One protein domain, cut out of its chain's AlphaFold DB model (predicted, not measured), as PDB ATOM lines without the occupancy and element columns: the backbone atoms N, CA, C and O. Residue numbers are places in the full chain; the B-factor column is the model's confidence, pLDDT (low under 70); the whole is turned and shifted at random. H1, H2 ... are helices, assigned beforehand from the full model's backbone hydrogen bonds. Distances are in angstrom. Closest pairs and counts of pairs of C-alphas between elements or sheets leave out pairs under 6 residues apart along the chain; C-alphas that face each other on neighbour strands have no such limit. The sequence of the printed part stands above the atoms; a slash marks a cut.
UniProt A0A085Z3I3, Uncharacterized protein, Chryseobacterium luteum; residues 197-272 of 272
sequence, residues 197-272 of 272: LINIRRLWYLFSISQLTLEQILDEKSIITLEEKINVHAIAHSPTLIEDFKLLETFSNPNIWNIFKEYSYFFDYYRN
ATOM      1  N   LEU A 197     234.702 317.548 460.015       92.31
ATOM      2  CA  LEU A 197     233.904 318.425 460.879       92.31
ATOM      3  C   LEU A 197     233.844 317.906 462.317       92.31
ATOM      4  O   LEU A 197     233.755 318.704 463.250       92.31
ATOM      5  N   ILE A 198     233.868 316.585 462.510       94.06
ATOM      6  CA  ILE A 198     234.020 315.977 463.840       94.06
ATOM      7  C   ILE A 198     235.380 316.375 464.421       94.06
ATOM      8  O   ILE A 198     235.425 316.939 465.509       94.06
ATOM      9  N   ASN A 199     236.461 316.213 463.658       94.25
ATOM     10  CA  ASN A 199     237.819 316.554 464.080       94.25
ATOM     11  C   ASN A 199     237.981 318.053 464.382       94.25
ATOM     12  O   ASN A 199     238.627 318.407 465.365       94.25
ATOM     13  N   ILE A 200     237.362 318.941 463.591       95.38
ATOM     14  CA  ILE A 200     237.351 320.392 463.855       95.38
ATOM     15  C   ILE A 200     236.694 320.685 465.206       95.38
ATOM     16  O   ILE A 200     237.274 321.383 466.036       95.38
ATOM     17  N   ARG A 201     235.494 320.143 465.445       96.69
ATOM     18  CA  ARG A 201     234.770 320.340 466.710       96.69
ATOM     19  C   ARG A 201     235.533 319.752 467.890       96.69
ATOM     20  O   ARG A 201     235.682 320.423 468.906       96.69
ATOM     21  N   ARG A 202     236.079 318.546 467.729       96.00
ATOM     22  CA  ARG A 202     236.897 317.873 468.738       96.00
ATOM     23  C   ARG A 202     238.123 318.699 469.116       96.00
ATOM     24  O   ARG A 202     238.381 318.893 470.301       96.00
ATOM     25  N   LEU A 203     238.857 319.224 468.137       96.06
ATOM     26  CA  LEU A 203     240.036 320.038 468.419       96.06
ATOM     27  C   LEU A 203     239.662 321.363 469.102       96.06
ATOM     28  O   LEU A 203     240.333 321.764 470.051       96.06
ATOM     29  N   TRP A 204     238.562 322.010 468.698       97.06
ATOM     30  CA  TRP A 204     238.054 323.189 469.409       97.06
ATOM     31  C   TRP A 204     237.630 322.878 470.848       97.06
ATOM     32  O   TRP A 204     237.940 323.670 471.737       97.06
ATOM     33  N   TYR A 205     237.008 321.723 471.104       96.31
ATOM     34  CA  TYR A 205     236.730 321.256 472.465       96.31
ATOM     35  C   TYR A 205     238.022 321.105 473.281       96.31
ATOM     36  O   TYR A 205     238.122 321.651 474.377       96.31
ATOM     37  N   LEU A 206     239.046 320.437 472.745       95.12
ATOM     38  CA  LEU A 206     240.323 320.264 473.449       95.12
ATOM     39  C   LEU A 206     241.013 321.604 473.745       95.12
ATOM     40  O   LEU A 206     241.556 321.801 474.831       95.12
ATOM     41  N   PHE A 207     240.946 322.564 472.822       95.31
ATOM     42  CA  PHE A 207     241.416 323.921 473.093       95.31
ATOM     43  C   PHE A 207     240.577 324.642 474.150       95.31
ATOM     44  O   PHE A 207     241.145 325.369 474.966       95.31
ATOM     45  N   SER A 208     239.257 324.447 474.164       94.88
ATOM     46  CA  SER A 208     238.341 325.120 475.094       94.88
ATOM     47  C   SER A 208     238.672 324.824 476.563       94.88
ATOM     48  O   SER A 208     238.611 325.736 477.389       94.88
ATOM     49  N   ILE A 209     239.121 323.593 476.848       92.81
ATOM     50  CA  ILE A 209     239.545 323.126 478.178       92.81
ATOM     51  C   ILE A 209     241.030 323.395 478.479       92.81
ATOM     52  O   ILE A 209     241.499 323.141 479.590       92.81
ATOM     53  N   SER A 210     241.785 323.902 477.503       91.19
ATOM     54  CA  SER A 210     243.172 324.326 477.691       91.19
ATOM     55  C   SER A 210     243.256 325.726 478.316       91.19
ATOM     56  O   SER A 210     242.282 326.479 478.370       91.19
ATOM     57  N   GLN A 211     244.462 326.115 478.737       88.88
ATOM     58  CA  GLN A 211     244.741 327.456 479.271       88.88
ATOM     59  C   GLN A 211     244.950 328.528 478.185       88.88
ATOM     60  O   GLN A 211     245.164 329.693 478.512       88.88
ATOM     61  N   LEU A 212     244.929 328.160 476.899       91.31
ATOM     62  CA  LEU A 212     245.145 329.121 475.819       91.31
ATOM     63  C   LEU A 212     243.907 329.991 475.595       91.31
ATOM     64  O   LEU A 212     242.769 329.546 475.713       91.31
ATOM     65  N   THR A 213     244.126 331.249 475.235       93.31
ATOM     66  CA  THR A 213     243.084 332.139 474.707       93.31
ATOM     67  C   THR A 213     242.897 331.919 473.205       93.31
ATOM     68  O   THR A 213     243.790 331.402 472.531       93.31
ATOM     69  N   LEU A 214     241.754 332.353 472.661       94.00
ATOM     70  CA  LEU A 214     241.499 332.293 471.219       94.00
ATOM     71  C   LEU A 214     242.594 333.023 470.424       94.00
ATOM     72  O   LEU A 214     243.091 332.494 469.435       94.00
ATOM     73  N   GLU A 215     243.025 334.196 470.896       93.44
ATOM     74  CA  GLU A 215     244.108 334.970 470.279       93.44
ATOM     75  C   GLU A 215     245.415 334.167 470.219       93.44
ATOM     76  O   GLU A 215     246.018 334.056 469.157       93.44
ATOM     77  N   GLN A 216     245.810 333.517 471.317       93.00
ATOM     78  CA  GLN A 216     247.022 332.689 471.351       93.00
ATOM     79  C   GLN A 216     246.940 331.470 470.425       93.00
ATOM     80  O   GLN A 216     247.946 331.076 469.830       93.00
ATOM     81  N   ILE A 217     245.758 330.862 470.288       92.88
ATOM     82  CA  ILE A 217     245.541 329.734 469.372       92.88
ATOM     83  C   ILE A 217     245.721 330.205 467.925       92.88
ATOM     84  O   ILE A 217     246.455 329.573 467.160       92.88
ATOM     85  N   LEU A 218     245.118 331.340 467.570       91.94
ATOM     86  CA  LEU A 218     245.095 331.870 466.207       91.94
ATOM     87  C   LEU A 218     246.367 332.638 465.805       91.94
ATOM     88  O   LEU A 218     246.591 332.823 464.611       91.94
ATOM     89  N   ASP A 219     247.208 333.058 466.755       88.81
ATOM     90  CA  ASP A 219     248.417 333.837 466.473       88.81
ATOM     91  C   ASP A 219     249.478 333.020 465.715       88.81
ATOM     92  O   ASP A 219     250.140 332.138 466.271       88.81
ATOM     93  N   GLU A 220     249.659 333.336 464.433       79.69
ATOM     94  CA  GLU A 220     250.651 332.724 463.539       79.69
ATOM     95  C   GLU A 220     252.082 333.213 463.788       79.69
ATOM     96  O   GLU A 220     253.032 332.600 463.307       79.69
ATOM     97  N   LYS A 221     252.253 334.313 464.528       81.50
ATOM     98  CA  LYS A 221     253.562 334.887 464.877       81.50
ATOM     99  C   LYS A 221     254.027 334.477 466.274       81.50
ATOM    100  O   LYS A 221     255.092 334.917 466.711       81.50
ATOM    101  N   SER A 222     253.239 333.653 466.960       79.88
ATOM    102  CA  SER A 222     253.560 333.145 468.284       79.88
ATOM    103  C   SER A 222     254.859 332.341 468.265       79.88
ATOM    104  O   SER A 222     255.170 331.639 467.303       79.88
ATOM    105  N   ILE A 223     255.601 332.410 469.371       81.62
ATOM    106  CA  ILE A 223     256.752 331.531 469.621       81.62
ATOM    107  C   ILE A 223     256.281 330.075 469.787       81.62
ATOM    108  O   ILE A 223     257.041 329.157 469.498       81.62
ATOM    109  N   ILE A 224     255.028 329.872 470.217       84.88
ATOM    110  CA  ILE A 224     254.420 328.549 470.373       84.88
ATOM    111  C   ILE A 224     254.040 328.025 468.989       84.88
ATOM    112  O   ILE A 224     253.152 328.567 468.320       84.88
ATOM    113  N   THR A 225     254.698 326.951 468.575       87.94
ATOM    114  CA  THR A 225     254.454 326.295 467.288       87.94
ATOM    115  C   THR A 225     253.055 325.676 467.223       87.94
ATOM    116  O   THR A 225     252.432 325.388 468.245       87.94
ATOM    117  N   LEU A 226     252.541 325.432 466.013       86.25
ATOM    118  CA  LEU A 226     251.268 324.720 465.834       86.25
ATOM    119  C   LEU A 226     251.296 323.330 466.488       86.25
ATOM    120  O   LEU A 226     250.322 322.918 467.117       86.25
ATOM    121  N   GLU A 227     252.430 322.640 466.376       86.38
ATOM    122  CA  GLU A 227     252.647 321.350 467.020       86.38
ATOM    123  C   GLU A 227     252.553 321.459 468.544       86.38
ATOM    124  O   GLU A 227     251.825 320.686 469.159       86.38
ATOM    125  N   GLU A 228     253.208 322.447 469.163       87.06
ATOM    126  CA  GLU A 228     253.102 322.680 470.609       87.06
ATOM    127  C   GLU A 228     251.675 323.061 471.024       87.06
ATOM    128  O   GLU A 228     251.160 322.526 472.008       87.06
ATOM    129  N   LYS A 229     250.989 323.924 470.259       88.94
ATOM    130  CA  LYS A 229     249.576 324.271 470.502       88.94
ATOM    131  C   LYS A 229     248.704 323.013 470.543       88.94
ATOM    132  O   LYS A 229     247.917 322.844 471.471       88.94
ATOM    133  N   ILE A 230     248.852 322.120 469.567       87.62
ATOM    134  CA  ILE A 230     248.025 320.916 469.475       87.62
ATOM    135  C   ILE A 230     248.469 319.863 470.500       87.62
ATOM    136  O   ILE A 230     247.661 319.446 471.322       87.62
ATOM    137  N   ASN A 231     249.735 319.450 470.512       86.88
ATOM    138  CA  ASN A 231     250.199 318.337 471.347       86.88
ATOM    139  C   ASN A 231     250.241 318.683 472.836       86.88
ATOM    140  O   ASN A 231     249.788 317.896 473.667       86.88
ATOM    141  N   VAL A 232     250.794 319.848 473.181       84.50
ATOM    142  CA  VAL A 232     251.067 320.212 474.579       84.50
ATOM    143  C   VAL A 232     249.851 320.862 475.221       84.50
ATOM    144  O   VAL A 232     249.542 320.572 476.374       84.50
ATOM    145  N   HIS A 233     249.143 321.732 474.498       85.88
ATOM    146  CA  HIS A 233     248.037 322.480 475.093       85.88
ATOM    147  C   HIS A 233     246.673 321.813 474.892       85.88
ATOM    148  O   HIS A 233     245.912 321.735 475.859       85.88
ATOM    149  N   ALA A 234     246.367 321.304 473.695       84.38
ATOM    150  CA  ALA A 234     245.077 320.666 473.423       84.38
ATOM    151  C   ALA A 234     245.056 319.177 473.827       84.38
ATOM    152  O   ALA A 234     244.274 318.773 474.685       84.38
ATOM    153  N   ILE A 235     245.933 318.354 473.245       86.88
ATOM    154  CA  ILE A 235     245.891 316.887 473.363       86.88
ATOM    155  C   ILE A 235     246.333 316.400 474.745       86.88
ATOM    156  O   ILE A 235     245.756 315.439 475.239       86.88
ATOM    157  N   ALA A 236     247.293 317.053 475.412       82.00
ATOM    158  CA  ALA A 236     247.804 316.595 476.713       82.00
ATOM    159  C   ALA A 236     246.725 316.447 477.806       82.00
ATOM    160  O   ALA A 236     246.909 315.693 478.760       82.00
ATOM    161  N   HIS A 237     245.596 317.145 477.659       73.19
ATOM    162  CA  HIS A 237     244.456 317.099 478.577       73.19
ATOM    163  C   HIS A 237     243.331 316.169 478.091       73.19
ATOM    164  O   HIS A 237     242.254 316.130 478.686       73.19
ATOM    165  N   SER A 238     243.553 315.432 477.001       81.12
ATOM    166  CA  SER A 238     242.548 314.564 476.406       81.12
ATOM    167  C   SER A 238     242.337 313.268 477.207       81.12
ATOM    168  O   SER A 238     243.309 312.595 477.559       81.12
ATOM    169  N   PRO A 239     241.075 312.836 477.415       75.38
ATOM    170  CA  PRO A 239     240.763 311.507 477.945       75.38
ATOM    171  C   PRO A 239     241.038 310.360 476.951       75.38
ATOM    172  O   PRO A 239     241.059 309.201 477.359       75.38
ATOM    173  N   THR A 240     241.238 310.659 475.664       82.56
ATOM    174  CA  THR A 240     241.416 309.705 474.550       82.56
ATOM    175  C   THR A 240     242.675 310.058 473.760       82.56
ATOM    176  O   THR A 240     242.640 310.408 472.579       82.56
ATOM    177  N   LEU A 241     243.810 310.050 474.467       78.19
ATOM    178  CA  LEU A 241     245.090 310.568 473.980       78.19
ATOM    179  C   LEU A 241     245.543 309.910 472.663       78.19
ATOM    180  O   LEU A 241     246.013 310.599 471.763       78.19
ATOM    181  N   ILE A 242     245.396 308.584 472.543       77.69
ATOM    182  CA  ILE A 242     245.863 307.809 471.379       77.69
ATOM    183  C   ILE A 242     245.068 308.182 470.126       77.69
ATOM    184  O   ILE A 242     245.648 308.345 469.052       77.69
ATOM    185  N   GLU A 243     243.751 308.320 470.255       79.75
ATOM    186  CA  GLU A 243     242.870 308.694 469.156       79.75
ATOM    187  C   GLU A 243     243.131 310.135 468.700       79.75
ATOM    188  O   GLU A 243     243.231 310.392 467.499       79.75
ATOM    189  N   ASP A 244     243.316 311.057 469.650       85.44
ATOM    190  CA  ASP A 244     243.472 312.482 469.354       85.44
ATOM    191  C   ASP A 244     244.846 312.844 468.767       85.44
ATOM    192  O   ASP A 244     244.957 313.866 468.091       85.44
ATOM    193  N   PHE A 245     245.880 312.004 468.909       83.06
ATOM    194  CA  PHE A 245     247.164 312.222 468.218       83.06
ATOM    195  C   PHE A 245     247.016 312.323 466.690       83.06
ATOM    196  O   PHE A 245     247.785 313.036 466.044       83.06
ATOM    197  N   LYS A 246     245.993 311.688 466.100       85.50
ATOM    198  CA  LYS A 246     245.685 311.802 464.660       85.50
ATOM    199  C   LYS A 246     245.207 313.199 464.248       85.50
ATOM    200  O   LYS A 246     245.275 313.559 463.069       85.50
ATOM    201  N   LEU A 247     244.739 314.010 465.200       87.75
ATOM    202  CA  LEU A 247     244.349 315.394 464.935       87.75
ATOM    203  C   LEU A 247     245.567 316.221 464.525       87.75
ATOM    204  O   LEU A 247     245.459 317.014 463.593       87.75
ATOM    205  N   LEU A 248     246.735 316.003 465.140       86.19
ATOM    206  CA  LEU A 248     247.959 316.698 464.738       86.19
ATOM    207  C   LEU A 248     248.280 316.432 463.267       86.19
ATOM    208  O   LEU A 248     248.528 317.376 462.524       86.19
ATOM    209  N   GLU A 249     248.242 315.170 462.836       87.19
ATOM    210  CA  GLU A 249     248.489 314.800 461.439       87.19
ATOM    211  C   GLU A 249     247.520 315.527 460.493       87.19
ATOM    212  O   GLU A 249     247.937 316.123 459.501       87.19
ATOM    213  N   THR A 250     246.235 315.563 460.855       88.62
ATOM    214  CA  THR A 250     245.185 316.230 460.072       88.62
ATOM    215  C   THR A 250     245.409 317.743 459.977       88.62
ATOM    216  O   THR A 250     245.378 318.322 458.890       88.62
ATOM    217  N   PHE A 251     245.643 318.405 461.111       90.88
ATOM    218  CA  PHE A 251     245.705 319.867 461.202       90.88
ATOM    219  C   PHE A 251     247.096 320.454 460.946       90.88
ATOM    220  O   PHE A 251     247.211 321.665 460.781       90.88
ATOM    221  N   SER A 252     248.136 319.624 460.816       88.12
ATOM    222  CA  SER A 252     249.455 320.062 460.329       88.12
ATOM    223  C   SER A 252     249.422 320.502 458.861       88.12
ATOM    224  O   SER A 252     250.324 321.202 458.404       88.12
ATOM    225  N   ASN A 253     248.381 320.128 458.106       88.00
ATOM    226  CA  ASN A 253     248.145 320.650 456.765       88.00
ATOM    227  C   ASN A 253     247.680 322.123 456.835       88.00
ATOM    228  O   ASN A 253     246.586 322.382 457.348       88.00
ATOM    229  N   PRO A 254     248.424 323.088 456.254       87.50
ATOM    230  CA  PRO A 254     248.084 324.510 456.349       87.50
ATOM    231  C   PRO A 254     246.701 324.868 455.791       87.50
ATOM    232  O   PRO A 254     246.027 325.748 456.321       87.50
ATOM    233  N   ASN A 255     246.247 324.169 454.749       85.69
ATOM    234  CA  ASN A 255     244.927 324.402 454.168       85.69
ATOM    235  C   ASN A 255     243.820 323.974 455.139       85.69
ATOM    236  O   ASN A 255     242.832 324.685 455.292       85.69
ATOM    237  N   ILE A 256     244.012 322.850 455.835       88.50
ATOM    238  CA  ILE A 256     243.077 322.371 456.860       88.50
ATOM    239  C   ILE A 256     243.079 323.308 458.065       88.50
ATOM    240  O   ILE A 256     242.012 323.663 458.563       88.50
ATOM    241  N   TRP A 257     244.257 323.757 458.501       91.62
ATOM    242  CA  TRP A 257     244.372 324.723 459.589       91.62
ATOM    243  C   TRP A 257     243.654 326.042 459.280       91.62
ATOM    244  O   TRP A 257     242.942 326.574 460.128       91.62
ATOM    245  N   ASN A 258     243.777 326.554 458.053       89.88
ATOM    246  CA  ASN A 258     243.072 327.770 457.648       89.88
ATOM    247  C   ASN A 258     241.555 327.632 457.777       89.88
ATOM    248  O   ASN A 258     240.920 328.513 458.348       89.88
ATOM    249  N   ILE A 259     241.007 326.494 457.357       89.88
ATOM    250  CA  ILE A 259     239.580 326.195 457.496       89.88
ATOM    251  C   ILE A 259     239.202 326.043 458.968       89.88
ATOM    252  O   ILE A 259     238.182 326.574 459.390       89.88
ATOM    253  N   PHE A 260     240.016 325.344 459.764       93.62
ATOM    254  CA  PHE A 260     239.788 325.151 461.199       93.62
ATOM    255  C   PHE A 260     239.569 326.478 461.937       93.62
ATOM    256  O   PHE A 260     238.637 326.578 462.741       93.62
ATOM    257  N   LYS A 261     240.374 327.506 461.623       94.56
ATOM    258  CA  LYS A 261     240.267 328.846 462.228       94.56
ATOM    259  C   LYS A 261     238.888 329.481 462.024       94.56
ATOM    260  O   LYS A 261     238.391 330.149 462.927       94.56
ATOM    261  N   GLU A 262     238.243 329.218 460.889       95.00
ATOM    262  CA  GLU A 262     236.908 329.737 460.559       95.00
ATOM    263  C   GLU A 262     235.791 329.108 461.413       95.00
ATOM    264  O   GLU A 262     234.644 329.535 461.364       95.00
ATOM    265  N   TYR A 263     236.093 328.086 462.216       96.31
ATOM    266  CA  TYR A 263     235.144 327.439 463.126       96.31
ATOM    267  C   TYR A 263     235.335 327.862 464.592       96.31
ATOM    268  O   TYR A 263     234.875 327.173 465.502       96.31
ATOM    269  N   SER A 264     235.957 329.023 464.826       96.69
ATOM    270  CA  SER A 264     236.217 329.610 466.154       96.69
ATOM    271  C   SER A 264     234.999 329.688 467.083       96.69
ATOM    272  O   SER A 264     235.167 329.693 468.299       96.69
ATOM    273  N   TYR A 265     233.778 329.667 466.532       96.94
ATOM    274  CA  TYR A 265     232.522 329.555 467.286       96.94
ATOM    275  C   TYR A 265     232.569 328.456 468.359       96.94
ATOM    276  O   TYR A 265     232.068 328.641 469.467       96.94
ATOM    277  N   PHE A 266     233.174 327.307 468.041       97.88
ATOM    278  CA  PHE A 266     233.174 326.163 468.948       97.88
ATOM    279  C   PHE A 266     234.012 326.380 470.207       97.88
ATOM    280  O   PHE A 266     233.744 325.741 471.219       97.88
ATOM    281  N   PHE A 267     234.989 327.286 470.178       96.81
ATOM    282  CA  PHE A 267     235.806 327.582 471.347       96.81
ATOM    283  C   PHE A 267     234.966 328.108 472.515       96.81
ATOM    284  O   PHE A 267     235.046 327.576 473.620       96.81
ATOM    285  N   ASP A 268     234.123 329.107 472.247       95.44
ATOM    286  CA  ASP A 268     233.237 329.689 473.255       95.44
ATOM    287  C   ASP A 268     232.044 328.775 473.544       95.44
ATOM    288  O   ASP A 268     231.615 328.686 474.690       95.44
ATOM    289  N   TYR A 269     231.538 328.050 472.538       96.25
ATOM    290  CA  TYR A 269     230.467 327.070 472.738       96.25
ATOM    291  C   TYR A 269     230.828 326.028 473.807       96.25
ATOM    292  O   TYR A 269     229.992 325.718 474.640       96.25
ATOM    293  N   TYR A 270     232.056 325.495 473.792       96.00
ATOM    294  CA  TYR A 270     232.476 324.460 474.746       96.00
ATOM    295  C   TYR A 270     232.968 325.004 476.096       96.00
ATOM    296  O   TYR A 270     233.128 324.230 477.038       96.00
ATOM    297  N   ARG A 271     233.249 326.310 476.199       92.25
ATOM    298  CA  ARG A 271     233.669 326.945 477.461       92.25
ATOM    299  C   ARG A 271     232.516 327.303 478.387       92.25
ATOM    300  O   ARG A 271     232.752 327.453 479.586       92.25
ATOM    301  N   ASN A 272     231.335 327.518 477.819       81.75
ATOM    302  CA  ASN A 272     230.119 327.891 478.535       81.75
ATOM    303  C   ASN A 272     229.275 326.655 478.842       81.75
ATOM    304  O   ASN A 272     228.628 326.665 479.912       81.75
TER     305      ASN A 272
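What this domain is: This is residues 197 to 272 of the 272 residues of an uncharacterized protein of Chryseobacterium luteum (UniProt A0A085Z3I3). Short helices cluster compactly, H1 between H6 and the hairpin of H3 and H4. The class is all helix, 76 residues printed, with H1 to H6. The C-alphas' radius of gyration is 11.1 A, the spans 29 by 28 by 23 A.

How they stand to each other: H1, residues 197 to 208, touches H3, 226 to 237, about perpendicular at 76 degrees, with 203 to 207 alone; closest are C-alphas 206 and 234, 4.8 A. H2, 214 to 218, is near H1. H4, 241 to 251, forms a hairpin with H3 at 22 degrees. H5, 254 to 261, is apart from H3. H6, 265 to 271, touches H1; closest are C-alphas 208 and 267, 5.2 A. Every O i to N i+4 pair is within hydrogen-bond range but in H3, 5 of 8, and H4, 3 of 7 beside 7 of 8 O i to N i+3.

Where its parts are: H1 runs 16.3 A from C-alpha 197 (233.904, 318.425, 460.879); H6 ends at C-alpha 271 (233.669, 326.945, 477.461).

The domain as a whole: The printed part has no cut and no pLDDT under 70.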